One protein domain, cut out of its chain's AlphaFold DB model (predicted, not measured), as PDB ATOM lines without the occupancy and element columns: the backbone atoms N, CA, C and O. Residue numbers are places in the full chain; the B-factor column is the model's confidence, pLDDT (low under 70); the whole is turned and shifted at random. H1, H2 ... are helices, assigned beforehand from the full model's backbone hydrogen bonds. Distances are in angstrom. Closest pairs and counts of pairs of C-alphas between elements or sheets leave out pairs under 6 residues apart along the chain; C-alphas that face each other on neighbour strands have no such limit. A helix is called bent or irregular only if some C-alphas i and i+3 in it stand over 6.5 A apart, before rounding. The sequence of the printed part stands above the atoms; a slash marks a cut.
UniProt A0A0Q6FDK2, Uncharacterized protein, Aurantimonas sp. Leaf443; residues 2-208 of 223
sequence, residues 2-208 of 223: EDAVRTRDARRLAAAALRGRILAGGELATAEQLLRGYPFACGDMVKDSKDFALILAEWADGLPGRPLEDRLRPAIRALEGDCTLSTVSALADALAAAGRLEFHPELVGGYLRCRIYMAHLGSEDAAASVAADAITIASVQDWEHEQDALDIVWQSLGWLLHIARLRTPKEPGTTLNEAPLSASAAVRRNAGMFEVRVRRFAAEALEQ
ATOM      1  N   GLU A   2     -98.187-100.936 120.689       66.50
ATOM      2  CA  GLU A   2     -98.469 -99.620 121.305       66.50
ATOM      3  C   GLU A   2     -99.475 -99.668 122.467       66.50
ATOM      4  O   GLU A   2     -99.230 -99.046 123.498       66.50
ATOM      5  N   ASP A   3    -100.550-100.457 122.369       67.25
ATOM      6  CA  ASP A   3    -101.536-100.569 123.460       67.25
ATOM      7  C   ASP A   3    -100.963-101.221 124.725       67.25
ATOM      8  O   ASP A   3    -101.295-100.828 125.844       67.25
ATOM      9  N   ALA A   4    -100.034-102.171 124.568       60.62
ATOM     10  CA  ALA A   4     -99.343-102.799 125.691       60.62
ATOM     11  C   ALA A   4     -98.399-101.807 126.391       60.62
ATOM     12  O   ALA A   4     -98.345-101.779 127.616       60.62
ATOM     13  N   VAL A   5     -97.699-100.955 125.635       66.12
ATOM     14  CA  VAL A   5     -96.835 -99.899 126.193       66.12
ATOM     15  C   VAL A   5     -97.666 -98.834 126.917       66.12
ATOM     16  O   VAL A   5     -97.371 -98.516 128.065       66.12
ATOM     17  N   ARG A   6     -98.773 -98.365 126.322       69.75
ATOM     18  CA  ARG A   6     -99.682 -97.396 126.966       69.75
ATOM     19  C   ARG A   6    -100.305 -97.933 128.258       69.75
ATOM     20  O   ARG A   6    -100.410 -97.206 129.242       69.75
ATOM     21  N   THR A   7    -100.677 -99.214 128.275       72.69
ATOM     22  CA  THR A   7    -101.234 -99.874 129.469       72.69
ATOM     23  C   THR A   7    -100.200 -99.975 130.595       72.69
ATOM     24  O   THR A   7    -100.542 -99.802 131.764       72.69
ATOM     25  N   ARG A   8     -98.927-100.207 130.255       70.81
ATOM     26  CA  ARG A   8     -97.809-100.258 131.210       70.81
ATOM     27  C   ARG A   8     -97.543 -98.896 131.856       70.81
ATOM     28  O   ARG A   8     -97.493 -98.803 133.081       70.81
ATOM     29  N   ASP A   9     -97.478 -97.830 131.060       77.44
ATOM     30  CA  ASP A   9     -97.264 -96.472 131.580       77.44
ATOM     31  C   ASP A   9     -98.416 -96.014 132.486       77.44
ATOM     32  O   ASP A   9     -98.179 -95.472 133.569       77.44
ATOM     33  N   ALA A  10     -99.663 -96.305 132.104       81.00
ATOM     34  CA  ALA A  10    -100.833 -95.998 132.925       81.00
ATOM     35  C   ALA A  10    -100.798 -96.719 134.286       81.00
ATOM     36  O   ALA A  10    -101.062 -96.103 135.322       81.00
ATOM     37  N   ARG A  11    -100.422 -98.005 134.307       77.31
ATOM     38  CA  ARG A  11    -100.282 -98.785 135.550       77.31
ATOM     39  C   ARG A  11     -99.152 -98.260 136.434       77.31
ATOM     40  O   ARG A  11     -99.354 -98.114 137.637       77.31
ATOM     41  N   ARG A  12     -98.001 -97.898 135.858       79.25
ATOM     42  CA  ARG A  12     -96.878 -97.303 136.604       79.25
ATOM     43  C   ARG A  12     -97.261 -95.972 137.251       79.25
ATOM     44  O   ARG A  12     -96.916 -95.721 138.405       79.25
ATOM     45  N   LEU A  13     -97.990 -95.128 136.524       84.50
ATOM     46  CA  LEU A  13     -98.515 -93.871 137.057       84.50
ATOM     47  C   LEU A  13     -99.519 -94.118 138.189       84.50
ATOM     48  O   LEU A  13     -99.449 -93.446 139.216       84.50
ATOM     49  N   ALA A  14    -100.400 -95.111 138.045       85.94
ATOM     50  CA  ALA A  14    -101.341 -95.496 139.095       85.94
ATOM     51  C   ALA A  14    -100.628 -96.003 140.363       85.94
ATOM     52  O   ALA A  14    -100.969 -95.572 141.464       85.94
ATOM     53  N   ALA A  15     -99.601 -96.848 140.215       84.25
ATOM     54  CA  ALA A  15     -98.774 -97.332 141.322       84.25
ATOM     55  C   ALA A  15     -98.026 -96.185 142.026       84.25
ATOM     56  O   ALA A  15     -98.019 -96.097 143.255       84.25
ATOM     57  N   ALA A  16     -97.448 -95.252 141.264       86.19
ATOM     58  CA  ALA A  16     -96.804 -94.063 141.819       86.19
ATOM     59  C   ALA A  16     -97.801 -93.163 142.570       86.19
ATOM     60  O   ALA A  16     -97.503 -92.698 143.671       86.19
ATOM     61  N   ALA A  17     -99.000 -92.961 142.017       89.50
ATOM     62  CA  ALA A  17    -100.064 -92.201 142.666       89.50
ATOM     63  C   ALA A  17    -100.531 -92.870 143.968       89.50
ATOM     64  O   ALA A  17    -100.711 -92.189 144.975       89.50
ATOM     65  N   LEU A  18    -100.674 -94.199 143.972       89.44
ATOM     66  CA  LEU A  18    -100.995 -94.983 145.164       89.44
ATOM     67  C   LEU A  18     -99.907 -94.849 146.240       89.44
ATOM     68  O   LEU A  18    -100.221 -94.498 147.376       89.44
ATOM     69  N   ARG A  19     -98.626 -95.029 145.879       88.38
ATOM     70  CA  ARG A  19     -97.491 -94.782 146.793       88.38
ATOM     71  C   ARG A  19     -97.551 -93.368 147.385       88.38
ATOM     72  O   ARG A  19     -97.322 -93.199 148.580       88.38
ATOM     73  N   GLY A  20     -97.899 -92.370 146.570       88.62
ATOM     74  CA  GLY A  20     -98.099 -90.988 147.009       88.62
ATOM     75  C   GLY A  20     -99.228 -90.828 148.035       88.62
ATOM     76  O   GLY A  20     -99.031 -90.156 149.044       88.62
ATOM     77  N   ARG A  21    -100.382 -91.478 147.831       91.56
ATOM     78  CA  ARG A  21    -101.504 -91.440 148.790       91.56
ATOM     79  C   ARG A  21    -101.166 -92.106 150.121       91.56
ATOM     80  O   ARG A  21    -101.509 -91.557 151.165       91.56
ATOM     81  N   ILE A  22    -100.452 -93.231 150.087       91.12
ATOM     82  CA  ILE A  22     -99.987 -93.920 151.298       91.12
ATOM     83  C   ILE A  22     -99.009 -93.030 152.077       91.12
ATOM     84  O   ILE A  22     -99.165 -92.828 153.281       91.12
ATOM     85  N   LEU A  23     -98.049 -92.395 151.392       90.00
ATOM     86  CA  LEU A  23     -97.144 -91.420 152.018       90.00
ATOM     87  C   LEU A  23     -97.866 -90.192 152.572       90.00
ATOM     88  O   LEU A  23     -97.420 -89.628 153.561       90.00
ATOM     89  N   ALA A  24     -98.971 -89.776 151.961       87.81
ATOM     90  CA  ALA A  24     -99.803 -88.703 152.491       87.81
ATOM     91  C   ALA A  24    -100.670 -89.151 153.687       87.81
ATOM     92  O   ALA A  24    -101.295 -88.310 154.326       87.81
ATOM     93  N   GLY A  25    -100.713 -90.453 153.999       85.50
ATOM     94  CA  GLY A  25    -101.534 -91.021 155.070       85.50
ATOM     95  C   GLY A  25    -103.008 -91.195 154.713       85.50
ATOM     96  O   GLY A  25    -103.818 -91.393 155.610       85.50
ATOM     97  N   GLY A  26    -103.365 -91.100 153.428       84.12
ATOM     98  CA  GLY A  26    -104.745 -91.278 152.967       84.12
ATOM     99  C   GLY A  26    -105.168 -92.741 152.809       84.12
ATOM    100  O   GLY A  26    -106.345 -93.010 152.605       84.12
ATOM    101  N   GLU A  27    -104.217 -93.674 152.860       90.12
ATOM    102  CA  GLU A  27    -104.439 -95.106 152.662       90.12
ATOM    103  C   GLU A  27    -103.345 -95.904 153.390       90.12
ATOM    104  O   GLU A  27    -102.202 -95.446 153.484       90.12
ATOM    105  N   LEU A  28    -103.680 -97.102 153.879       91.62
ATOM    106  CA  LEU A  28    -102.689 -98.067 154.350       91.62
ATOM    107  C   LEU A  28    -102.242 -98.965 153.203       91.62
ATOM    108  O   LEU A  28    -103.073 -99.542 152.506       91.62
ATOM    109  N   ALA A  29    -100.932 -99.172 153.071       89.94
ATOM    110  CA  ALA A  29    -100.418-100.204 152.179       89.94
ATOM    111  C   ALA A  29    -100.982-101.580 152.577       89.94
ATOM    112  O   ALA A  29    -101.126-101.875 153.764       89.94
ATOM    113  N   THR A  30    -101.272-102.450 151.616       91.25
ATOM    114  CA  THR A  30    -101.538-103.866 151.906       91.25
ATOM    115  C   THR A  30    -100.253-104.566 152.357       91.25
ATOM    116  O   THR A  30     -99.146-104.079 152.120       91.25
ATOM    117  N   ALA A  31    -100.367-105.736 152.989       89.19
ATOM    118  CA  ALA A  31     -99.186-106.501 153.394       89.19
ATOM    119  C   ALA A  31     -98.296-106.874 152.192       89.19
ATOM    120  O   ALA A  31     -97.075-106.778 152.269       89.19
ATOM    121  N   GLU A  32     -98.903-107.206 151.052       87.62
ATOM    122  CA  GLU A  32     -98.176-107.458 149.806       87.62
ATOM    123  C   GLU A  32     -97.490-106.192 149.268       87.62
ATOM    124  O   GLU A  32     -96.324-106.229 148.874       87.62
ATOM    125  N   GLN A  33     -98.167-105.042 149.297       89.88
ATOM    126  CA  GLN A  33     -97.560-103.771 148.897       89.88
ATOM    127  C   GLN A  33     -96.359-103.424 149.787       89.88
ATOM    128  O   GLN A  33     -95.320-103.005 149.274       89.88
ATOM    129  N   LEU A  34     -96.456-103.650 151.101       90.31
ATOM    130  CA  LEU A  34     -95.329-103.490 152.024       90.31
ATOM    131  C   LEU A  34     -94.164-104.429 151.668       90.31
ATOM    132  O   LEU A  34     -93.018-103.983 151.651       90.31
ATOM    133  N   LEU A  35     -94.432-105.689 151.297       87.31
ATOM    134  CA  LEU A  35     -93.396-106.607 150.795       87.31
ATOM    135  C   LEU A  35     -92.738-106.117 149.501       87.31
ATOM    136  O   LEU A  35     -91.542-106.322 149.309       87.31
ATOM    137  N   ARG A  36     -93.488-105.427 148.635       85.12
ATOM    138  CA  ARG A  36     -92.969-104.747 147.432       85.12
ATOM    139  C   ARG A  36     -92.269-103.417 147.746       85.12
ATOM    140  O   ARG A  36     -91.899-102.678 146.834       85.12
ATOM    141  N   GLY A  37     -92.075-103.084 149.021       83.88
ATOM    142  CA  GLY A  37     -91.345-101.895 149.450       83.88
ATOM    143  C   GLY A  37     -92.161-100.605 149.389       83.88
ATOM    144  O   GLY A  37     -91.575 -99.516 149.378       83.88
ATOM    145  N   TYR A  38     -93.495-100.699 149.345       89.06
ATOM    146  CA  TYR A  38     -94.338 -99.535 149.599       89.06
ATOM    147  C   TYR A  38     -94.055 -99.002 151.012       89.06
ATOM    148  O   TYR A  38     -93.704 -99.766 151.913       89.06
ATOM    149  N   PRO A  39     -94.143 -97.680 151.208       85.06
ATOM    150  CA  PRO A  39     -93.879 -97.089 152.506       85.06
ATOM    151  C   PRO A  39     -95.009 -97.401 153.488       85.06
ATOM    152  O   PRO A  39     -96.141 -97.661 153.084       85.06
ATOM    153  N   PHE A  40     -94.702 -97.292 154.778       90.00
ATOM    154  CA  PHE A  40     -95.732 -97.145 155.802       90.00
ATOM    155  C   PHE A  40     -96.535 -95.862 155.583       90.00
ATOM    156  O   PHE A  40     -96.047 -94.908 154.962       90.00
ATOM    157  N   ALA A  41     -97.747 -95.822 156.125       86.38
ATOM    158  CA  ALA A  41     -98.576 -94.629 156.156       86.38
ATOM    159  C   ALA A  41     -97.800 -93.451 156.755       86.38
ATOM    160  O   ALA A  41     -97.178 -93.569 157.809       86.38
ATOM    161  N   CYS A  42     -97.783 -92.317 156.053       85.81
ATOM    162  CA  CYS A  42     -96.971 -91.148 156.428       85.81
ATOM    163  C   CYS A  42     -95.453 -91.405 156.537       85.81
ATOM    164  O   CYS A  42     -94.721 -90.562 157.046       85.81
ATOM    165  N   GLY A  43     -94.957 -92.558 156.075       84.75
ATOM    166  CA  GLY A  43     -93.588 -93.004 156.328       84.75
ATOM    167  C   GLY A  43     -93.309 -93.378 157.791       84.75
ATOM    168  O   GLY A  43     -92.142 -93.531 158.147       84.75
ATOM    169  N   ASP A  44     -94.347 -93.535 158.618       89.69
ATOM    170  CA  ASP A  44     -94.252 -93.787 160.055       89.69
ATOM    171  C   ASP A  44     -94.905 -95.128 160.417       89.69
ATOM    172  O   ASP A  44     -96.122 -95.297 160.353       89.69
ATOM    173  N   MET A  45     -94.075 -96.087 160.831       92.31
ATOM    174  CA  MET A  45     -94.520 -97.416 161.255       92.31
ATOM    175  C   MET A  45     -95.431 -97.361 162.488       92.31
ATOM    176  O   MET A  45     -96.363 -98.154 162.586       92.31
ATOM    177  N   VAL A  46     -95.178 -96.451 163.434       92.25
ATOM    178  CA  VAL A  46     -95.986 -96.358 164.656       92.25
ATOM    179  C   VAL A  46     -97.388 -95.893 164.289       92.25
ATOM    180  O   VAL A  46     -98.366 -96.507 164.715       92.25
ATOM    181  N   LYS A  47     -97.498 -94.869 163.438       92.06
ATOM    182  CA  LYS A  47     -98.793 -94.434 162.910       92.06
ATOM    183  C   LYS A  47     -99.494 -95.552 162.131       92.06
ATOM    184  O   LYS A  47    -100.645 -95.852 162.429       92.06
ATOM    185  N   ASP A  48     -98.797 -96.195 161.193       94.62
ATOM    186  CA  ASP A  48     -99.349 -97.292 160.383       94.62
ATOM    187  C   ASP A  48     -99.873 -98.442 161.258       94.62
ATOM    188  O   ASP A  48    -100.987 -98.913 161.056       94.62
ATOM    189  N   SER A  49     -99.131 -98.831 162.302       95.62
ATOM    190  CA  SER A  49     -99.555 -99.881 163.235       95.62
ATOM    191  C   SER A  49    -100.836 -99.542 163.999       95.62
ATOM    192  O   SER A  49    -101.660-100.431 164.207       95.62
ATOM    193  N   LYS A  50    -101.037 -98.269 164.362       95.25
ATOM    194  CA  LYS A  50    -102.245 -97.807 165.058       95.25
ATOM    195  C   LYS A  50    -103.444 -97.782 164.126       95.25
ATOM    196  O   LYS A  50    -104.484 -98.332 164.468       95.25
ATOM    197  N   ASP A  51    -103.281 -97.214 162.935       95.38
ATOM    198  CA  ASP A  51    -104.330 -97.204 161.913       95.38
ATOM    199  C   ASP A  51    -104.717 -98.639 161.512       95.38
ATOM    200  O   ASP A  51    -105.896 -98.962 161.379       95.38
ATOM    201  N   PHE A  52    -103.730 -99.528 161.376       96.25
ATOM    202  CA  PHE A  52    -103.966-100.944 161.109       96.25
ATOM    203  C   PHE A  52    -104.734-101.621 162.248       96.25
ATOM    204  O   PHE A  52    -105.664-102.377 161.976       96.25
ATOM    205  N   ALA A  53    -104.372-101.352 163.505       96.56
ATOM    206  CA  ALA A  53    -105.071-101.911 164.656       96.56
ATOM    207  C   ALA A  53    -106.543-101.468 164.697       96.56
ATOM    208  O   ALA A  53    -107.407-102.306 164.937       96.56
ATOM    209  N   LEU A  54    -106.833-100.203 164.371       95.50
ATOM    210  CA  LEU A  54    -108.203 -99.685 164.275       95.50
ATOM    211  C   LEU A  54    -109.015-100.401 163.190       95.50
ATOM    212  O   LEU A  54    -110.105-100.893 163.465       95.50
ATOM    213  N   ILE A  55    -108.465-100.533 161.979       95.00
ATOM    214  CA  ILE A  55    -109.135-101.244 160.876       95.00
ATOM    215  C   ILE A  55    -109.364-102.717 161.235       95.00
ATOM    216  O   ILE A  55    -110.422-103.279 160.955       95.00
ATOM    217  N   LEU A  56    -108.377-103.357 161.867       94.88
ATOM    218  CA  LEU A  56    -108.494-104.749 162.286       94.88
ATOM    219  C   LEU A  56    -109.528-104.920 163.411       94.88
ATOM    220  O   LEU A  56    -110.221-105.934 163.431       94.88
ATOM    221  N   ALA A  57    -109.654-103.944 164.317       94.31
ATOM    222  CA  ALA A  57    -110.704-103.918 165.332       94.31
ATOM    223  C   ALA A  57    -112.088-103.832 164.682       94.31
ATOM    224  O   ALA A  57    -112.940-104.665 164.965       94.31
ATOM    225  N   GLU A  58    -112.290-102.883 163.763       94.44
ATOM    226  CA  GLU A  58    -113.560-102.715 163.043       94.44
ATOM    227  C   GLU A  58    -113.962-103.984 162.285       94.44
ATOM    228  O   GLU A  58    -115.120-104.401 162.329       94.44
ATOM    229  N   TRP A  59    -113.001-104.636 161.625       93.88
ATOM    230  CA  TRP A  59    -113.235-105.923 160.975       93.88
ATOM    231  C   TRP A  59    -113.614-107.017 161.982       93.88
ATOM    232  O   TRP A  59    -114.597-107.727 161.768       93.88
ATOM    233  N   ALA A  60    -112.870-107.140 163.087       92.00
ATOM    234  CA  ALA A  60    -113.124-108.157 164.104       92.00
ATOM    235  C   ALA A  60    -114.496-107.974 164.778       92.00
ATOM    236  O   ALA A  60    -115.174-108.959 165.058       92.00
ATOM    237  N   ASP A  61    -114.924-106.727 164.982       90.88
ATOM    238  CA  ASP A  61    -116.233-106.362 165.534       90.88
ATOM    239  C   ASP A  61    -117.392-106.745 164.592       90.88
ATOM    240  O   ASP A  61    -118.522-106.950 165.038       90.88
ATOM    241  N   GLY A  62    -117.118-106.858 163.288       90.19
ATOM    242  CA  GLY A  62    -118.075-107.301 162.273       90.19
ATOM    243  C   GLY A  62    -118.229-108.821 162.154       90.19
ATOM    244  O   GLY A  62    -119.085-109.281 161.394       90.19
ATOM    245  N   LEU A  63    -117.420-109.616 162.865       87.19
ATOM    246  CA  LEU A  63    -117.445-111.073 162.747       87.19
ATOM    247  C   LEU A  63    -118.688-111.692 163.412       87.19
ATOM    248  O   LEU A  63    -119.072-111.319 164.525       87.19
ATOM    249  N   PRO A  64    -119.320-112.695 162.777       81.25
ATOM    250  CA  PRO A  64    -120.420-113.420 163.391       81.25
ATOM    251  C   PRO A  64    -119.899-114.372 164.478       81.25
ATOM    252  O   PRO A  64    -119.398-115.455 164.193       81.25
ATOM    253  N   GLY A  65    -120.083-113.992 165.742       76.69
ATOM    254  CA  GLY A  65    -119.755-114.823 166.903       76.69
ATOM    255  C   GLY A  65    -118.540-114.321 167.687       76.69
ATOM    256  O   GLY A  65    -117.560-113.844 167.132       76.69
ATOM    257  N   ARG A  66    -118.606-114.467 169.013       81.38
ATOM    258  CA  ARG A  66    -117.615-113.909 169.949       81.38
ATOM    259  C   ARG A  66    -116.253-114.622 170.056       81.38
ATOM    260  O   ARG A  66    -115.291-113.943 170.391       81.38
ATOM    261  N   PRO A  67    -116.091-115.938 169.795       83.62
ATOM    262  CA  PRO A  67    -114.830-116.623 170.114       83.62
ATOM    263  C   PRO A  67    -113.586-116.080 169.397       83.62
ATOM    264  O   PRO A  67    -112.504-116.063 169.984       83.62
ATOM    265  N   LEU A  68    -113.716-115.667 168.133       85.06
ATOM    266  CA  LEU A  68    -112.608-115.104 167.359       85.06
ATOM    267  C   LEU A  68    -112.354-113.637 167.738       85.06
ATOM    268  O   LEU A  68    -111.212-113.263 168.008       85.06
ATOM    269  N   GLU A  69    -113.420-112.844 167.844       86.69
ATOM    270  CA  GLU A  69    -113.407-111.457 168.330       86.69
ATOM    271  C   GLU A  69    -112.686-111.340 169.687       86.69
ATOM    272  O   GLU A  69    -111.706-110.599 169.820       86.69
ATOM    273  N   ASP A  70    -113.105-112.133 170.680       89.06
ATOM    274  CA  ASP A  70    -112.569-112.112 172.047       89.06
ATOM    275  C   ASP A  70    -111.079-112.482 172.098       89.06
ATOM    276  O   ASP A  70    -110.342-112.000 172.960       89.06
ATOM    277  N   ARG A  71    -110.610-113.320 171.166       87.75
ATOM    278  CA  ARG A  71    -109.201-113.717 171.075       87.75
ATOM    279  C   ARG A  71    -108.313-112.633 170.485       87.75
ATOM    280  O   ARG A  71    -107.174-112.484 170.925       87.75
ATOM    281  N   LEU A  72    -108.794-111.920 169.470       93.88
ATOM    282  CA  LEU A  72    -108.002-110.904 168.777       93.88
ATOM    283  C   LEU A  72    -107.967-109.588 169.556       93.88
ATOM    284  O   LEU A  72    -106.919-108.944 169.639       93.88
ATOM    285  N   ARG A  73    -109.092-109.202 170.167       94.25
ATOM    286  CA  ARG A  73    -109.277-107.881 170.777       94.25
ATOM    287  C   ARG A  73    -108.198-107.489 171.799       94.25
ATOM    288  O   ARG A  73    -107.722-106.360 171.703       94.25
ATOM    289  N   PRO A  74    -107.748-108.348 172.735       95.56
ATOM    290  CA  PRO A  74    -106.692-107.975 173.678       95.56
ATOM    291  C   PRO A  74    -105.376-107.606 172.981       95.56
ATOM    292  O   PRO A  74    -104.740-106.620 173.347       95.56
ATOM    293  N   ALA A  75    -104.992-108.364 171.951       97.00
ATOM    294  CA  ALA A  75    -103.763-108.116 171.204       97.00
ATOM    295  C   ALA A  75    -103.875-106.874 170.306       97.00
ATOM    296  O   ALA A  75    -102.926-106.097 170.217       97.00
ATOM    297  N   ILE A  76    -105.050-106.638 169.710       97.12
ATOM    298  CA  ILE A  76    -105.340-105.414 168.950       97.12
ATOM    299  C   ILE A  76    -105.223-104.182 169.856       97.12
ATOM    300  O   ILE A  76    -104.484-103.254 169.538       97.12
ATOM    301  N   ARG A  77    -105.866-104.197 171.033       96.62
ATOM    302  CA  ARG A  77    -105.791-103.093 172.011       96.62
ATOM    303  C   ARG A  77    -104.369-102.837 172.502       96.62
ATOM    304  O   ARG A  77    -103.991-101.687 172.711       96.62
ATOM    305  N   ALA A  78    -103.574-103.890 172.678       96.19
ATOM    306  CA  ALA A  78    -102.171-103.742 173.045       96.19
ATOM    307  C   ALA A  78    -101.372-103.003 171.955       96.19
ATOM    308  O   ALA A  78    -100.576-102.125 172.283       96.19
ATOM    309  N   LEU A  79    -101.621-103.314 170.676       96.69
ATOM    310  CA  LEU A  79    -100.980-102.638 169.545       96.69
ATOM    311  C   LEU A  79    -101.444-101.180 169.378       96.69
ATOM    312  O   LEU A  79    -100.624-100.318 169.065       96.69
ATOM    313  N   GLU A  80    -102.726-100.880 169.616       94.69
ATOM    314  CA  GLU A  80    -103.241 -99.497 169.626       94.69
ATOM    315  C   GLU A  80    -102.510 -98.622 170.657       94.69
ATOM    316  O   GLU A  80    -102.237 -97.442 170.407       94.69
ATOM    317  N   GLY A  81    -102.195 -99.207 171.818       93.88
ATOM    318  CA  GLY A  81    -101.472 -98.542 172.895       93.88
ATOM    319  C   GLY A  81    -100.016 -98.263 172.532       93.88
ATOM    320  O   GLY A  81     -99.591 -97.104 172.547       93.88
ATOM    321  N   ASP A  82     -99.260 -99.313 172.198       93.31
ATOM    322  CA  ASP A  82     -97.837 -99.200 171.879       93.31
ATOM    323  C   ASP A  82     -97.373-100.211 170.818       93.31
ATOM    324  O   ASP A  82     -97.756-101.385 170.814       93.31
ATOM    325  N   CYS A  83     -96.482 -99.756 169.940       93.69
ATOM    326  CA  CYS A  83     -95.902-100.549 168.863       93.69
ATOM    327  C   CYS A  83     -94.513-101.044 169.278       93.69
ATOM    328  O   CYS A  83     -93.484-100.443 168.968       93.69
ATOM    329  N   THR A  84     -94.499-102.158 170.006       95.56
ATOM    330  CA  THR A  84     -93.285-102.821 170.492       95.56
ATOM    331  C   THR A  84     -93.179-104.220 169.909       95.56
ATOM    332  O   THR A  84     -94.162-104.798 169.445       95.56
ATOM    333  N   LEU A  85     -91.988-104.819 169.986       95.31
ATOM    334  CA  LEU A  85     -91.801-106.191 169.517       95.31
ATOM    335  C   LEU A  85     -92.748-107.168 170.237       95.31
ATOM    336  O   LEU A  85     -93.301-108.062 169.607       95.31
ATOM    337  N   SER A  86     -92.991-106.953 171.534       96.38
ATOM    338  CA  SER A  86     -93.884-107.796 172.330       96.38
ATOM    339  C   SER A  86     -95.348-107.666 171.909       96.38
ATOM    340  O   SER A  86     -96.034-108.681 171.807       96.38
ATOM    341  N   THR A  87     -95.846-106.445 171.685       97.50
ATOM    342  CA  THR A  87     -97.257-106.223 171.321       97.50
ATOM    343  C   THR A  87     -97.548-106.723 169.910       97.50
ATOM    344  O   THR A  87     -98.548-107.404 169.689       97.50
ATOM    345  N   VAL A  88     -96.626-106.483 168.974       97.31
ATOM    346  CA  VAL A  88     -96.721-106.997 167.602       97.31
ATOM    347  C   VAL A  88     -96.631-108.528 167.568       97.31
ATOM    348  O   VAL A  88     -97.413-109.157 166.859       97.31
ATOM    349  N   SER A  89     -95.726-109.145 168.340       97.12
ATOM    350  CA  SER A  89     -95.611-110.612 168.410       97.12
ATOM    351  C   SER A  89     -96.883-111.250 168.965       97.12
ATOM    352  O   SER A  89     -97.381-112.210 168.388       97.12
ATOM    353  N   ALA A  90     -97.454-110.684 170.034       96.81
ATOM    354  CA  ALA A  90     -98.697-111.185 170.613       96.81
ATOM    355  C   ALA A  90     -99.861-111.141 169.607       96.81
ATOM    356  O   ALA A  90    -100.657-112.078 169.535       96.81
ATOM    357  N   LEU A  91     -99.943-110.079 168.797       97.56
ATOM    358  CA  LEU A  91    -100.935-109.999 167.728       97.56
ATOM    359  C   LEU A  91    -100.658-111.009 166.610       97.56
ATOM    360  O   LEU A  91    -101.589-111.674 166.159       97.56
ATOM    361  N   ALA A  92     -99.400-111.174 166.193       97.00
ATOM    362  CA  ALA A  92     -99.024-112.177 165.199       97.00
ATOM    363  C   ALA A  92     -99.431-113.592 165.642       97.00
ATOM    364  O   ALA A  92    -100.026-114.328 164.855       97.00
ATOM    365  N   ASP A  93     -99.186-113.947 166.905       96.00
ATOM    366  CA  ASP A  93     -99.563-115.245 167.471       96.00
ATOM    367  C   ASP A  93    -101.084-115.429 167.511       96.00
ATOM    368  O   ASP A  93    -101.597-116.486 167.129       96.00
ATOM    369  N   ALA A  94    -101.825-114.390 167.913       95.56
ATOM    370  CA  ALA A  94    -103.285-114.419 167.935       95.56
ATOM    371  C   ALA A  94    -103.872-114.627 166.527       95.56
ATOM    372  O   ALA A  94    -104.743-115.485 166.346       95.56
ATOM    373  N   LEU A  95    -103.349-113.903 165.530       95.56
ATOM    374  CA  LEU A  95    -103.739-114.013 164.122       95.56
ATOM    375  C   LEU A  95    -103.379-115.382 163.538       95.56
ATOM    376  O   LEU A  95    -104.214-116.014 162.894       95.56
ATOM    377  N   ALA A  96    -102.174-115.889 163.805       93.50
ATOM    378  CA  ALA A  96    -101.741-117.204 163.341       93.50
ATOM    379  C   ALA A  96    -102.594-118.325 163.946       93.50
ATOM    380  O   ALA A  96    -103.007-119.253 163.250       93.50
ATOM    381  N   ALA A  97    -102.892-118.243 165.243       91.88
ATOM    382  CA  ALA A  97    -103.748-119.210 165.912       91.88
ATOM    383  C   ALA A  97    -105.204-119.123 165.429       91.88
ATOM    384  O   ALA A  97    -105.924-120.118 165.503       91.88
ATOM    385  N   ALA A  98    -105.673-117.947 165.004       89.75
ATOM    386  CA  ALA A  98    -107.000-117.766 164.423       89.75
ATOM    387  C   ALA A  98    -107.072-118.341 163.003       89.75
ATOM    388  O   ALA A  98    -107.972-119.122 162.707       89.75
ATOM    389  N   GLY A  99    -106.066-118.051 162.173       86.88
ATOM    390  CA  GLY A  99    -105.971-118.525 160.789       86.88
ATOM    391  C   GLY A  99    -105.908-120.051 160.648       86.88
ATOM    392  O   GLY A  99    -106.213-120.592 159.591       86.88
ATOM    393  N   ARG A 100    -105.528-120.765 161.717       87.00
ATOM    394  CA  ARG A 100    -105.578-122.238 161.781       87.00
ATOM    395  C   ARG A 100    -106.986-122.798 161.975       87.00
ATOM    396  O   ARG A 100    -107.198-123.971 161.686       87.00
ATOM    397  N   LEU A 101    -107.904-122.006 162.526       82.81
ATOM    398  CA  LEU A 101    -109.287-122.415 162.772       82.81
ATOM    399  C   LEU A 101    -110.208-121.966 161.642       82.81
ATOM    400  O   LEU A 101    -111.075-122.724 161.221       82.81
ATOM    401  N   GLU A 102    -110.004-120.743 161.160       84.06
ATOM    402  CA  GLU A 102    -110.842-120.114 160.152       84.06
ATOM    403  C   GLU A 102    -109.974-119.415 159.113       84.06
ATOM    404  O   GLU A 102    -109.030-118.697 159.448       84.06
ATOM    405  N   PHE A 103    -110.304-119.603 157.838       86.44
ATOM    406  CA  PHE A 103    -109.601-118.934 156.756       86.44
ATOM    407  C   PHE A 103    -110.273-117.596 156.438       86.44
ATOM    408  O   PHE A 103    -111.324-117.568 155.802       86.44
ATOM    409  N   HIS A 104    -109.630-116.500 156.846       88.62
ATOM    410  CA  HIS A 104    -110.003-115.134 156.471       88.62
ATOM    411  C   HIS A 104    -108.786-114.407 155.873       88.62
ATOM    412  O   HIS A 104    -107.706-114.453 156.479       88.62
ATOM    413  N   PRO A 105    -108.913-113.733 154.714       88.62
ATOM    414  CA  PRO A 105    -107.817-112.976 154.102       88.62
ATOM    415  C   PRO A 105    -107.185-111.934 155.034       88.62
ATOM    416  O   PRO A 105    -105.972-111.725 155.004       88.62
ATOM    417  N   GLU A 106    -107.983-111.319 155.902       90.75
ATOM    418  CA  GLU A 106    -107.566-110.304 156.868       90.75
ATOM    419  C   GLU A 106    -106.629-110.883 157.933       90.75
ATOM    420  O   GLU A 106    -105.676-110.216 158.335       90.75
ATOM    421  N   LEU A 107    -106.827-112.146 158.331       92.88
ATOM    422  CA  LEU A 107    -105.931-112.837 159.266       92.88
ATOM    423  C   LEU A 107    -104.562-113.086 158.635       92.88
ATOM    424  O   LEU A 107    -103.531-112.839 159.262       92.88
ATOM    425  N   VAL A 108    -104.548-113.538 157.379       90.75
ATOM    426  CA  VAL A 108    -103.312-113.794 156.626       90.75
ATOM    427  C   VAL A 108    -102.562-112.486 156.371       90.75
ATOM    428  O   VAL A 108    -101.367-112.385 156.660       90.75
ATOM    429  N   GLY A 109    -103.268-111.465 155.881       91.44
ATOM    430  CA  GLY A 109    -102.706-110.140 155.634       91.44
ATOM    431  C   GLY A 109    -102.197-109.480 156.915       91.44
ATOM    432  O   GLY A 109    -101.093-108.936 156.933       91.44
ATOM    433  N   GLY A 110    -102.954-109.583 158.007       94.56
ATOM    434  CA  GLY A 110    -102.555-109.063 159.309       94.56
ATOM    435  C   GLY A 110    -101.318-109.762 159.867       94.56
ATOM    436  O   GLY A 110    -100.401-109.092 160.345       94.56
ATOM    437  N   TYR A 111    -101.247-111.092 159.760       95.06
ATOM    438  CA  TYR A 111    -100.088-111.866 160.207       95.06
ATOM    439  C   TYR A 111     -98.819-111.465 159.446       95.06
ATOM    440  O   TYR A 111     -97.775-111.205 160.052       95.06
ATOM    441  N   LEU A 112     -98.921-111.341 158.119       92.81
ATOM    442  CA  LEU A 112     -97.812-110.898 157.280       92.81
ATOM    443  C   LEU A 112     -97.363-109.473 157.639       92.81
ATOM    444  O   LEU A 112     -96.168-109.217 157.790       92.81
ATOM    445  N   ARG A 113     -98.314-108.556 157.856       95.38
ATOM    446  CA  ARG A 113     -98.021-107.182 158.290       95.38
ATOM    447  C   ARG A 113     -97.298-107.149 159.638       95.38
ATOM    448  O   ARG A 113     -96.307-106.434 159.778       95.38
ATOM    449  N   CYS A 114     -97.724-107.970 160.600       96.50
ATOM    450  CA  CYS A 114     -97.056-108.074 161.899       96.50
ATOM    451  C   CYS A 114     -95.608-108.564 161.759       96.50
ATOM    452  O   CYS A 114     -94.719-108.018 162.407       96.50
ATOM    453  N   ARG A 115     -95.322-109.530 160.873       94.62
ATOM    454  CA  ARG A 115     -93.934-109.958 160.591       94.62
ATOM    455  C   ARG A 115     -93.077-108.824 160.039       94.62
ATOM    456  O   ARG A 115     -91.933-108.675 160.463       94.62
ATOM    457  N   ILE A 116     -93.635-107.993 159.162       93.88
ATOM    458  CA  ILE A 116     -92.951-106.804 158.644       93.88
ATOM    459  C   ILE A 116     -92.640-105.827 159.787       93.88
ATOM    460  O   ILE A 116     -91.491-105.418 159.935       93.88
ATOM    461  N   TYR A 117     -93.607-105.516 160.656       95.44
ATOM    462  CA  TYR A 117     -93.361-104.675 161.836       95.44
ATOM    463  C   TYR A 117     -92.274-105.252 162.750       95.44
ATOM    464  O   TYR A 117     -91.350-104.532 163.121       95.44
ATOM    465  N   MET A 118     -92.322-106.550 163.068       95.12
ATOM    466  CA  MET A 118     -91.291-107.201 163.888       95.12
ATOM    467  C   MET A 118     -89.903-107.101 163.248       95.12
ATOM    468  O   MET A 118     -88.931-106.821 163.949       95.12
ATOM    469  N   ALA A 119     -89.803-107.279 161.928       91.38
ATOM    470  CA  ALA A 119     -88.550-107.111 161.198       91.38
ATOM    471  C   ALA A 119     -88.016-105.673 161.321       91.38
ATOM    472  O   ALA A 119     -86.824-105.468 161.550       91.38
ATOM    473  N   HIS A 120     -88.893-104.667 161.248       90.31
ATOM    474  CA  HIS A 120     -88.520-103.263 161.458       90.31
ATOM    475  C   HIS A 120     -88.150-102.921 162.902       90.31
ATOM    476  O   HIS A 120     -87.313-102.048 163.120       90.31
ATOM    477  N   LEU A 121     -88.726-103.635 163.866       90.88
ATOM    478  CA  LEU A 121     -88.391-103.559 165.288       90.88
ATOM    479  C   LEU A 121     -87.120-104.353 165.645       90.88
ATOM    480  O   LEU A 121     -86.727-104.380 166.809       90.88
ATOM    481  N   GLY A 122     -86.457-104.972 164.659       87.06
ATOM    482  CA  GLY A 122     -85.156-105.622 164.820       87.06
ATOM    483  C   GLY A 122     -85.197-107.135 165.040       87.06
ATOM    484  O   GLY A 122     -84.166-107.717 165.362       87.06
ATOM    485  N   SER A 123     -86.346-107.794 164.862       90.19
ATOM    486  CA  SER A 123     -86.410-109.259 164.899       90.19
ATOM    487  C   SER A 123     -85.769-109.865 163.647       90.19
ATOM    488  O   SER A 123     -86.306-109.770 162.541       90.19
ATOM    489  N   GLU A 124     -84.617-110.516 163.828       89.69
ATOM    490  CA  GLU A 124     -83.901-111.202 162.748       89.69
ATOM    491  C   GLU A 124     -84.719-112.339 162.137       89.69
ATOM    492  O   GLU A 124     -84.762-112.480 160.912       89.69
ATOM    493  N   ASP A 125     -85.392-113.128 162.977       90.81
ATOM    494  CA  ASP A 125     -86.213-114.250 162.527       90.81
ATOM    495  C   ASP A 125     -87.388-113.755 161.691       90.81
ATOM    496  O   ASP A 125     -87.681-114.340 160.646       90.81
ATOM    497  N   ALA A 126     -88.012-112.641 162.094       92.00
ATOM    498  CA  ALA A 126     -89.072-112.002 161.327       92.00
ATOM    499  C   ALA A 126     -88.550-111.420 160.005       92.00
ATOM    500  O   ALA A 126     -89.211-111.558 158.980       92.00
ATOM    501  N   ALA A 127     -87.352-110.831 159.988       89.31
ATOM    502  CA  ALA A 127     -86.739-110.336 158.759       89.31
ATOM    503  C   ALA A 127     -86.428-111.475 157.768       89.31
ATOM    504  O   ALA A 127     -86.739-111.361 156.581       89.31
ATOM    505  N   ALA A 128     -85.859-112.592 158.239       89.25
ATOM    506  CA  ALA A 128     -85.578-113.767 157.402       89.25
ATOM    507  C   ALA A 128     -86.862-114.362 156.830       89.25
ATOM    508  O   ALA A 128     -86.969-114.668 155.643       89.25
ATOM    509  N   SER A 129     -87.861-114.438 157.690       91.31
ATOM    510  CA  SER A 129     -89.229-114.768 157.367       91.31
ATOM    511  C   SER A 129     -89.819-113.870 156.265       91.31
ATOM    512  O   SER A 129     -90.365-114.391 155.299       91.31
ATOM    513  N   VAL A 130     -89.711-112.547 156.381       90.31
ATOM    514  CA  VAL A 130     -90.208-111.591 155.375       90.31
ATOM    515  C   VAL A 130     -89.503-111.789 154.032       90.31
ATOM    516  O   VAL A 130     -90.151-111.776 152.987       90.31
ATOM    517  N   ALA A 131     -88.188-112.033 154.042       89.00
ATOM    518  CA  ALA A 131     -87.449-112.347 152.823       89.00
ATOM    519  C   ALA A 131     -87.955-113.637 152.153       89.00
ATOM    520  O   ALA A 131     -88.120-113.667 150.936       89.00
ATOM    521  N   ALA A 132     -88.228-114.684 152.937       88.56
ATOM    522  CA  ALA A 132     -88.749-115.951 152.431       88.56
ATOM    523  C   ALA A 132     -90.161-115.812 151.836       88.56
ATOM    524  O   ALA A 132     -90.428-116.359 150.762       88.56
ATOM    525  N   ASP A 133     -91.045-115.048 152.483       88.00
ATOM    526  CA  ASP A 133     -92.387-114.775 151.956       88.00
ATOM    527  C   ASP A 133     -92.298-114.008 150.629       88.00
ATOM    528  O   ASP A 133     -92.955-114.371 149.654       88.00
ATOM    529  N   ALA A 134     -91.425-112.997 150.557       86.25
ATOM    530  CA  ALA A 134     -91.194-112.237 149.334       86.25
ATOM    531  C   ALA A 134     -90.663-113.121 148.188       86.25
ATOM    532  O   ALA A 134     -91.152-113.020 147.065       86.25
ATOM    533  N   ILE A 135     -89.728-114.040 148.462       85.19
ATOM    534  CA  ILE A 135     -89.245-115.023 147.471       85.19
ATOM    535  C   ILE A 135     -90.373-115.953 147.014       85.19
ATOM    536  O   ILE A 135     -90.470-116.267 145.829       85.19
ATOM    537  N   THR A 136     -91.219-116.401 147.942       85.50
ATOM    538  CA  THR A 136     -92.330-117.312 147.639       85.50
ATOM    539  C   THR A 136     -93.354-116.645 146.732       85.50
ATOM    540  O   THR A 136     -93.760-117.236 145.740       85.50
ATOM    541  N   ILE A 137     -93.730-115.399 147.023       81.69
ATOM    542  CA  ILE A 137     -94.628-114.634 146.150       81.69
ATOM    543  C   ILE A 137     -93.960-114.416 144.791       81.69
ATOM    544  O   ILE A 137     -94.580-114.657 143.760       81.69
ATOM    545  N   ALA A 138     -92.673-114.059 144.776       83.00
ATOM    546  CA  ALA A 138     -91.941-113.860 143.533       83.00
ATOM    547  C   ALA A 138     -91.899-115.114 142.641       83.00
ATOM    548  O   ALA A 138     -91.888-114.997 141.419       83.00
ATOM    549  N   SER A 139     -91.860-116.319 143.216       82.50
ATOM    550  CA  SER A 139     -91.738-117.558 142.434       82.50
ATOM    551  C   SER A 139     -93.034-117.981 141.743       82.50
ATOM    552  O   SER A 139     -92.971-118.682 140.735       82.50
ATOM    553  N   VAL A 140     -94.187-117.546 142.256       81.81
ATOM    554  CA  VAL A 140     -95.515-117.910 141.729       81.81
ATOM    555  C   VAL A 140     -96.178-116.793 140.924       81.81
ATOM    556  O   VAL A 140     -97.234-117.016 140.337       81.81
ATOM    557  N   GLN A 141     -95.584-115.600 140.908       77.50
ATOM    558  CA  GLN A 141     -96.147-114.439 140.227       77.50
ATOM    559  C   GLN A 141     -96.051-114.557 138.699       77.50
ATOM    560  O   GLN A 141     -95.121-115.167 138.159       77.50
ATOM    561  N   ASP A 142     -96.993-113.934 137.994       74.94
ATOM    562  CA  ASP A 142     -96.984-113.902 136.533       74.94
ATOM    563  C   ASP A 142     -96.062-112.783 136.038       74.94
ATOM    564  O   ASP A 142     -96.445-111.622 135.887       74.94
ATOM    565  N   TRP A 143     -94.821-113.161 135.756       73.12
ATOM    566  CA  TRP A 143     -93.763-112.267 135.296       73.12
ATOM    567  C   TRP A 143     -94.069-111.531 133.982       73.12
ATOM    568  O   TRP A 143     -93.448-110.500 133.711       73.12
ATOM    569  N   GLU A 144     -95.000-112.024 133.159       64.88
ATOM    570  CA  GLU A 144     -95.365-111.393 131.885       64.88
ATOM    571  C   GLU A 144     -96.423-110.293 132.062       64.88
ATOM    572  O   GLU A 144     -96.422-109.295 131.325       64.88
ATOM    573  N   HIS A 145     -97.295-110.443 133.062       61.09
ATOM    574  CA  HIS A 145     -98.437-109.556 133.302       61.09
ATOM    575  C   HIS A 145     -98.247-108.602 134.486       61.09
ATOM    576  O   HIS A 145     -98.908-107.555 134.551       61.09
ATOM    577  N   GLU A 146     -97.321-108.922 135.385       61.25
ATOM    578  CA  GLU A 146     -97.087-108.205 136.627       61.25
ATOM    579  C   GLU A 146     -95.844-107.316 136.505       61.25
ATOM    580  O   GLU A 146     -94.701-107.708 136.734       61.25
ATOM    581  N   GLN A 147     -96.057-106.066 136.088       57.47
ATOM    582  CA  GLN A 147     -95.004-105.063 136.221       57.47
ATOM    583  C   GLN A 147     -94.794-104.769 137.707       57.47
ATOM    584  O   GLN A 147     -95.766-104.630 138.439       57.47
ATOM    585  N   ASP A 148     -93.530-104.709 138.123       58.94
ATOM    586  CA  ASP A 148     -93.039-104.767 139.513       58.94
ATOM    587  C   ASP A 148     -92.825-106.190 140.057       58.94
ATOM    588  O   ASP A 148     -92.509-106.355 141.235       58.94
ATOM    589  N   ALA A 149     -92.880-107.224 139.210       63.12
ATOM    590  CA  ALA A 149     -92.471-108.572 139.604       63.12
ATOM    591  C   ALA A 149     -91.019-108.618 140.135       63.12
ATOM    592  O   ALA A 149     -90.673-109.392 141.028       63.12
ATOM    593  N   LEU A 150     -90.149-107.730 139.648       77.25
ATOM    594  CA  LEU A 150     -88.781-107.630 140.157       77.25
ATOM    595  C   LEU A 150     -88.670-106.842 141.470       77.25
ATOM    596  O   LEU A 150     -87.713-107.083 142.203       77.25
ATOM    597  N   ASP A 151     -89.622-105.962 141.812       82.38
ATOM    598  CA  ASP A 151     -89.554-105.176 143.056       82.38
ATOM    599  C   ASP A 151     -89.492-106.114 144.259       82.38
ATOM    600  O   ASP A 151     -88.629-105.960 145.119       82.38
ATOM    601  N   ILE A 152     -90.343-107.143 144.286       82.81
ATOM    602  CA  ILE A 152     -90.370-108.113 145.383       82.81
ATOM    603  C   ILE A 152     -89.083-108.955 145.459       82.81
ATOM    604  O   ILE A 152     -88.610-109.282 146.551       82.81
ATOM    605  N   VAL A 153     -88.426-109.213 144.322       84.81
ATOM    606  CA  VAL A 153     -87.097-109.848 144.295       84.81
ATOM    607  C   VAL A 153     -86.040-108.915 144.870       84.81
ATOM    608  O   VAL A 153     -85.257-109.330 145.725       84.81
ATOM    609  N   TRP A 154     -86.032-107.641 144.483       88.88
ATOM    610  CA  TRP A 154     -85.080-106.685 145.039       88.88
ATOM    611  C   TRP A 154     -85.304-106.457 146.532       88.88
ATOM    612  O   TRP A 154     -84.330-106.400 147.282       88.88
ATOM    613  N   GLN A 155     -86.557-106.399 146.985       86.88
ATOM    614  CA  GLN A 155     -86.880-106.299 148.408       86.88
ATOM    615  C   GLN A 155     -86.423-107.535 149.182       86.88
ATOM    616  O   GLN A 155     -85.801-107.384 150.233       86.88
ATOM    617  N   SER A 156     -86.647-108.748 148.662       85.62
ATOM    618  CA  SER A 156     -86.178-109.972 149.329       85.62
ATOM    619  C   SER A 156     -84.653-110.007 149.468       85.62
ATOM    620  O   SER A 156     -84.141-110.234 150.565       85.62
ATOM    621  N   LEU A 157     -83.910-109.669 148.409       85.62
ATOM    622  CA  LEU A 157     -82.451-109.522 148.461       85.62
ATOM    623  C   LEU A 157     -82.020-108.403 149.422       85.62
ATOM    624  O   LEU A 157     -81.024-108.534 150.139       85.62
ATOM    625  N   GLY A 158     -82.786-107.313 149.473       86.25
ATOM    626  CA  GLY A 158     -82.577-106.207 150.396       86.25
ATOM    627  C   GLY A 158     -82.669-106.634 151.863       86.25
ATOM    628  O   GLY A 158     -81.788-106.277 152.657       86.25
ATOM    629  N   TRP A 159     -83.687-107.433 152.195       87.25
ATOM    630  CA  TRP A 159     -83.882-108.042 153.511       87.25
ATOM    631  C   TRP A 159     -82.789-109.056 153.846       87.25
ATOM    632  O   TRP A 159     -82.208-108.972 154.926       87.25
ATOM    633  N   LEU A 160     -82.426-109.946 152.917       86.44
ATOM    634  CA  LEU A 160     -81.332-110.908 153.116       86.44
ATOM    635  C   LEU A 160     -80.007-110.214 153.450       86.44
ATOM    636  O   LEU A 160     -79.327-110.594 154.406       86.44
ATOM    637  N   LEU A 161     -79.657-109.153 152.716       85.12
ATOM    638  CA  LEU A 161     -78.451-108.377 153.007       85.12
ATOM    639  C   LEU A 161     -78.560-107.611 154.333       85.12
ATOM    640  O   LEU A 161     -77.556-107.447 155.027       85.12
ATOM    641  N   HIS A 162     -79.753-107.142 154.703       84.25
ATOM    642  CA  HIS A 162     -79.966-106.502 155.998       84.25
ATOM    643  C   HIS A 162     -79.698-107.479 157.151       84.25
ATOM    644  O   HIS A 162     -78.914-107.156 158.040       84.25
ATOM    645  N   ILE A 163     -80.236-108.698 157.080       84.12
ATOM    646  CA  ILE A 163     -80.016-109.759 158.076       84.12
ATOM    647  C   ILE A 163     -78.537-110.137 158.165       84.12
ATOM    648  O   ILE A 163     -77.983-110.217 159.257       84.12
ATOM    649  N   ALA A 164     -77.872-110.329 157.021       81.94
ATOM    650  CA  ALA A 164     -76.446-110.654 156.996       81.94
ATOM    651  C   ALA A 164     -75.609-109.594 157.735       81.94
ATOM    652  O   ALA A 164     -74.670-109.930 158.456       81.94
ATOM    653  N   ARG A 165     -75.984-108.313 157.612       80.56
ATOM    654  CA  ARG A 165     -75.336-107.208 158.332       80.56
ATOM    655  C   ARG A 165     -75.661-107.183 159.822       80.56
ATOM    656  O   ARG A 165     -74.763-106.873 160.594       80.56
ATOM    657  N   LEU A 166     -76.891-107.512 160.226       74.12
ATOM    658  CA  LEU A 166     -77.253-107.631 161.648       74.12
ATOM    659  C   LEU A 166     -76.415-108.710 162.350       74.12
ATOM    660  O   LEU A 166     -75.956-108.498 163.468       74.12
ATOM    661  N   ARG A 167     -76.130-109.813 161.649       78.12
ATOM    662  CA  ARG A 167     -75.335-110.944 162.154       78.12
ATOM    663  C   ARG A 167     -73.823-110.748 162.090       78.12
ATOM    664  O   ARG A 167     -73.085-111.567 162.633       78.12
ATOM    665  N   THR A 168     -73.339-109.716 161.400       75.00
ATOM    666  CA  THR A 168     -71.896-109.482 161.287       75.00
ATOM    667  C   THR A 168     -71.385-108.916 162.616       75.00
ATOM    668  O   THR A 168     -71.894-107.880 163.055       75.00
ATOM    669  N   PRO A 169     -70.388-109.546 163.269       66.88
ATOM    670  CA  PRO A 169     -69.797-108.999 164.482       66.88
ATOM    671  C   PRO A 169     -69.295-107.580 164.209       66.88
ATOM    672  O   PRO A 169     -68.548-107.360 163.254       66.88
ATOM    673  N   LYS A 170     -69.698-106.604 165.028       63.84
ATOM    674  CA  LYS A 170     -69.107-105.265 164.951       63.84
ATOM    675  C   LYS A 170     -67.651-105.386 165.388       63.84
ATOM    676  O   LYS A 170     -67.394-105.724 166.542       63.84
ATOM    677  N   GLU A 171     -66.715-105.140 164.476       54.09
ATOM    678  CA  GLU A 171     -65.302-105.074 164.841       54.09
ATOM    679  C   GLU A 171     -65.109-104.019 165.947       54.09
ATOM    680  O   GLU A 171     -65.670-102.916 165.866       54.09
ATOM    681  N   PRO A 172     -64.358-104.341 167.013       44.94
ATOM    682  CA  PRO A 172     -64.089-103.385 168.073       44.94
ATOM    683  C   PRO A 172     -63.254-102.227 167.512       44.94
ATOM    684  O   PRO A 172     -62.113-102.414 167.104       44.94
ATOM    685  N   GLY A 173     -63.830-101.022 167.497       55.69
ATOM    686  CA  GLY A 173     -63.160 -99.792 167.055       55.69
ATOM    687  C   GLY A 173     -63.780 -99.117 165.831       55.69
ATOM    688  O   GLY A 173     -63.462 -97.961 165.556       55.69
ATOM    689  N   THR A 174     -64.710 -99.766 165.130       49.91
ATOM    690  CA  THR A 174     -65.401 -99.150 163.990       49.91
ATOM    691  C   THR A 174     -66.560 -98.290 164.491       49.91
ATOM    692  O   THR A 174     -67.701 -98.738 164.606       49.91
ATOM    693  N   THR A 175     -66.290 -97.020 164.796       42.88
ATOM    694  CA  THR A 175     -67.344 -96.007 164.931       42.88
ATOM    695  C   THR A 175     -67.901 -95.707 163.541       42.88
ATOM    696  O   THR A 175     -67.508 -94.736 162.895       42.88
ATOM    697  N   LEU A 176     -68.791 -96.570 163.043       46.84
ATOM    698  CA  LEU A 176     -69.634 -96.232 161.902       46.84
ATOM    699  C   LEU A 176     -70.552 -95.093 162.348       46.84
ATOM    700  O   LEU A 176     -71.581 -95.305 162.980       46.84
ATOM    701  N   ASN A 177     -70.122 -93.876 162.032       40.50
ATOM    702  CA  ASN A 177     -70.804 -92.610 162.273       40.50
ATOM    703  C   ASN A 177     -71.997 -92.421 161.309       40.50
ATOM    704  O   ASN A 177     -72.275 -91.317 160.849       40.50
ATOM    705  N   GLU A 178     -72.668 -93.513 160.938       46.94
ATOM    706  CA  GLU A 178     -73.937 -93.476 160.223       46.94
ATOM    707  C   GLU A 178     -75.026 -93.576 161.290       46.94
ATOM    708  O   GLU A 178     -75.099 -94.569 162.020       46.94
ATOM    709  N   ALA A 179     -75.868 -92.545 161.408       48.34
ATOM    710  CA  ALA A 179     -77.112 -92.673 162.157       48.34
ATOM    711  C   ALA A 179     -77.813 -93.966 161.699       48.34
ATOM    712  O   ALA A 179     -77.841 -94.217 160.487       48.34
ATOM    713  N   PRO A 180     -78.330 -94.806 162.615       63.03
ATOM    714  CA  PRO A 180     -78.912 -96.081 162.231       63.03
ATOM    715  C   PRO A 180     -80.051 -95.816 161.249       63.03
ATOM    716  O   PRO A 180     -81.092 -95.266 161.610       63.03
ATOM    717  N   LEU A 181     -79.824 -96.159 159.978       62.31
ATOM    718  CA  LEU A 181     -80.868 -96.142 158.967       62.31
ATOM    719  C   LEU A 181     -82.013 -97.006 159.490       62.31
ATOM    720  O   LEU A 181     -81.773 -98.120 159.965       62.31
ATOM    721  N   SER A 182     -83.251 -96.524 159.373       78.88
ATOM    722  CA  SER A 182     -84.403 -97.385 159.630       78.88
ATOM    723  C   SER A 182     -84.296 -98.639 158.759       78.88
ATOM    724  O   SER A 182     -83.770 -98.582 157.641       78.88
ATOM    725  N   ALA A 183     -84.804 -99.776 159.237       80.00
ATOM    726  CA  ALA A 183     -84.756-101.015 158.464       80.00
ATOM    727  C   ALA A 183     -85.356-100.831 157.051       80.00
ATOM    728  O   ALA A 183     -84.779-101.312 156.082       80.00
ATOM    729  N   SER A 184     -86.406-100.010 156.878       78.12
ATOM    730  CA  SER A 184     -86.968 -99.695 155.552       78.12
ATOM    731  C   SER A 184     -85.987 -98.930 154.659       78.12
ATOM    732  O   SER A 184     -85.935 -99.148 153.450       78.12
ATOM    733  N   ALA A 185     -85.208 -98.004 155.219       81.50
ATOM    734  CA  ALA A 185     -84.181 -97.288 154.469       81.50
ATOM    735  C   ALA A 185     -83.007 -98.212 154.105       81.50
ATOM    736  O   ALA A 185     -82.537 -98.179 152.967       81.50
ATOM    737  N   ALA A 186     -82.579 -99.075 155.031       84.56
ATOM    738  CA  ALA A 186     -81.520-100.051 154.793       84.56
ATOM    739  C   ALA A 186     -81.906-101.071 153.709       84.56
ATOM    740  O   ALA A 186     -81.139-101.287 152.771       84.56
ATOM    741  N   VAL A 187     -83.107-101.647 153.794       86.06
ATOM    742  CA  VAL A 187     -83.627-102.619 152.822       86.06
ATOM    743  C   VAL A 187     -83.786-101.979 151.447       86.06
ATOM    744  O   VAL A 187     -83.263-102.522 150.480       86.06
ATOM    745  N   ARG A 188     -84.392-100.785 151.345       86.06
ATOM    746  CA  ARG A 188     -84.512-100.071 150.058       86.06
ATOM    747  C   ARG A 188     -83.154 -99.740 149.439       86.06
ATOM    748  O   ARG A 188     -82.973 -99.931 148.240       86.06
ATOM    749  N   ARG A 189     -82.182 -99.291 150.245       86.75
ATOM    750  CA  ARG A 189     -80.801 -99.054 149.788       86.75
ATOM    751  C   ARG A 189     -80.177-100.340 149.243       86.75
ATOM    752  O   ARG A 189     -79.593-100.324 148.163       86.75
ATOM    753  N   ASN A 190     -80.306-101.444 149.976       87.06
ATOM    754  CA  ASN A 190     -79.767-102.741 149.574       87.06
ATOM    755  C   ASN A 190     -80.426-103.254 148.283       87.06
ATOM    756  O   ASN A 190     -79.716-103.662 147.368       87.06
ATOM    757  N   ALA A 191     -81.754-103.175 148.193       87.31
ATOM    758  CA  ALA A 191     -82.537-103.538 147.016       87.31
ATOM    759  C   ALA A 191     -82.054-102.779 145.768       87.31
ATOM    760  O   ALA A 191     -81.675-103.399 144.774       87.31
ATOM    761  N   GLY A 192     -81.944-101.448 145.857       86.75
ATOM    762  CA  GLY A 192     -81.456-100.614 144.754       86.75
ATOM    763  C   GLY A 192     -80.008-100.919 144.350       86.75
ATOM    764  O   GLY A 192     -79.671-100.892 143.167       86.75
ATOM    765  N   MET A 193     -79.139-101.276 145.303       87.94
ATOM    766  CA  MET A 193     -77.770-101.705 144.989       87.94
ATOM    767  C   MET A 193     -77.733-103.000 144.168       87.94
ATOM    768  O   MET A 193     -76.919-103.102 143.246       87.94
ATOM    769  N   PHE A 194     -78.565-103.991 144.506       87.25
ATOM    770  CA  PHE A 194     -78.657-105.232 143.731       87.25
ATOM    771  C   PHE A 194     -79.185-104.959 142.330       87.25
ATOM    772  O   PHE A 194     -78.559-105.378 141.357       87.25
ATOM    773  N   GLU A 195     -80.266-104.189 142.229       89.12
ATOM    774  CA  GLU A 195     -80.882-103.842 140.955       89.12
ATOM    775  C   GLU A 195     -79.887-103.164 140.001       89.12
ATOM    776  O   GLU A 195     -79.713-103.608 138.864       89.12
ATOM    777  N   VAL A 196     -79.181-102.127 140.465       88.12
ATOM    778  CA  VAL A 196     -78.192-101.405 139.647       88.12
ATOM    779  C   VAL A 196     -77.077-102.337 139.174       88.12
ATOM    780  O   VAL A 196     -76.686-102.288 138.008       88.12
ATOM    781  N   ARG A 197     -76.569-103.207 140.057       86.94
ATOM    782  CA  ARG A 197     -75.496-104.148 139.706       86.94
ATOM    783  C   ARG A 197     -75.955-105.162 138.667       86.94
ATOM    784  O   ARG A 197     -75.253-105.345 137.679       86.94
ATOM    785  N   VAL A 198     -77.117-105.787 138.861       85.62
ATOM    786  CA  VAL A 198     -77.648-106.788 137.923       85.62
ATOM    787  C   VAL A 198     -77.933-106.161 136.562       85.62
ATOM    788  O   VAL A 198     -77.532-106.721 135.546       85.62
ATOM    789  N   ARG A 199     -78.545-104.969 136.522       86.50
ATOM    790  CA  ARG A 199     -78.796-104.255 135.260       86.50
ATOM    791  C   ARG A 199     -77.504-103.925 134.517       86.50
ATOM    792  O   ARG A 199     -77.452-104.095 133.304       86.50
ATOM    793  N   ARG A 200     -76.463-103.493 135.236       86.50
ATOM    794  CA  ARG A 200     -75.149-103.230 134.641       86.50
ATOM    795  C   ARG A 200     -74.542-104.502 134.043       86.50
ATOM    796  O   ARG A 200     -74.156-104.485 132.883       86.50
ATOM    797  N   PHE A 201     -74.532-105.604 134.793       85.06
ATOM    798  CA  PHE A 201     -74.036-106.891 134.292       85.06
ATOM    799  C   PHE A 201     -74.819-107.394 133.074       85.06
ATOM    800  O   PHE A 201     -74.222-107.915 132.140       85.06
ATOM    801  N   ALA A 202     -76.144-107.227 133.056       85.06
ATOM    802  CA  ALA A 202     -76.968-107.620 131.917       85.06
ATOM    803  C   ALA A 202     -76.657-106.789 130.661       85.06
ATOM    804  O   ALA A 202     -76.575-107.349 129.571       85.06
ATOM    805  N   ALA A 203     -76.446-105.476 130.809       84.50
ATOM    806  CA  ALA A 203     -76.033-104.609 129.704       84.50
ATOM    807  C   ALA A 203     -74.653-105.014 129.159       84.50
ATOM    808  O   ALA A 203     -74.505-105.224 127.960       84.50
ATOM    809  N   GLU A 204     -73.680-105.233 130.049       85.88
ATOM    810  CA  GLU A 204     -72.331-105.687 129.683       85.88
ATOM    811  C   GLU A 204     -72.349-107.057 128.978       85.88
ATOM    812  O   GLU A 204     -71.606-107.271 128.023       85.88
ATOM    813  N   ALA A 205     -73.210-107.986 129.406       78.69
ATOM    814  CA  ALA A 205     -73.335-109.314 128.801       78.69
ATOM    815  C   ALA A 205     -73.985-109.292 127.406       78.69
ATOM    816  O   ALA A 205     -73.662-110.136 126.573       78.69
ATOM    817  N   LEU A 206     -74.884-108.339 127.140       74.69
ATOM    818  CA  LEU A 206     -75.521-108.157 125.828       74.69
ATOM    819  C   LEU A 206     -74.601-107.460 124.814       74.69
ATOM    820  O   LEU A 206     -74.773-107.639 123.610       74.69
ATOM    821  N   GLU A 207     -73.627-106.682 125.289       71.62
ATOM    822  CA  GLU A 207     -72.632-105.997 124.453       71.62
ATOM    823  C   GLU A 207     -71.441-106.890 124.070       71.62
ATOM    824  O   GLU A 207     -70.689-106.551 123.154       71.62
ATOM    825  N   GLN A 208     -71.268-108.049 124.715       56.34
ATOM    826  CA  GLN A 208     -70.268-109.020 124.283       56.34
ATOM    827  C   GLN A 208     -70.763-109.742 123.022       56.34
ATOM    828  O   GLN A 208     -71.774-110.448 123.081       56.34
TER     829      GLN A 208
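AT A GLANCE: This is residues 2 to 208 of the 223 residues of an uncharacterized protein of Aurantimonas sp. Leaf443 (UniProt A0A0Q6FDK2). An up-and-down bundle of four helices, H3 to H6, each running against the one before, leads into a helical hairpin, H7 and H8, with short H2 near the middle of the whole. H9 crosses H8 and sticks out as an arm with its residues 196 to 207, followed by residue 208; residues 2 to 7 of H1 and loop residues 168 to 180 stick out too. The printed part has 207 residues with nine named helices, H1 to H9 in chain order, and no named strand: all helix. It is compact, with a radius of gyration of the C-alphas of 19.0 A, and spans 66 by 58 by 32 A.

HOW THE PARTS SIT: Start at H1, residues 2 to 23, which touches no helix. H2, residues 31 to 35, touches the hub H6, residues 105 to 120; their closest C-alphas, Ala 31 and Arg 113, are 5.1 A apart. Look next for hairpins by their closest C-alphas: H3, residues 45 to 61, with H4, residues 66 to 81, at Lys 50 and Glu 80, 5.0 A; H4 with H5, residues 85 to 99, at Ala 75 and Leu 91, 4.9 A; H5 with H6 at Ala 92 and Tyr 111, 5.1 A. H4 is only just irregular: C-alphas 71 and 74 are 6.8 A apart. H7, residues 124 to 140, touches H6 with residues 125 to 130 alone, at a steep tilt of 49 degrees, closest at C-alphas Ala 119 and Ala 127, 4.4 A. H7 and H8, residues 149 to 166, form a hairpin, closest at C-alphas Ala 131 and Ser 156, 4.4 A. H9, residues 183 to 207, touches residues 154 to 162 of H8 alone, at a steep tilt of 60 degrees, closest at C-alphas Gly 158 and Ala 191, 4.3 A. O i to N i+4 pairs are within hydrogen-bond range throughout H1, H2, H3, H5, H6 and H9, and in 9 of 12 for H4, 12 of 13 for H7 and 13 of 14 for H8.

IN THESE COORDINATES: Find C-alpha 2 at (-98.469, -99.620, 121.305); H1 runs 31.8 A from there. H9 ends at C-alpha 207, (-72.632, -105.997, 124.453), after 36.4 A.

THE WHOLE: C-alphas 66 and 208 are farthest apart, 66.0 A. The printed part has no cut; H8 to H9 is a long link. Look for pLDDT under 70 at residues 2 to 6, 144 to 149, 169 to 181 and 208.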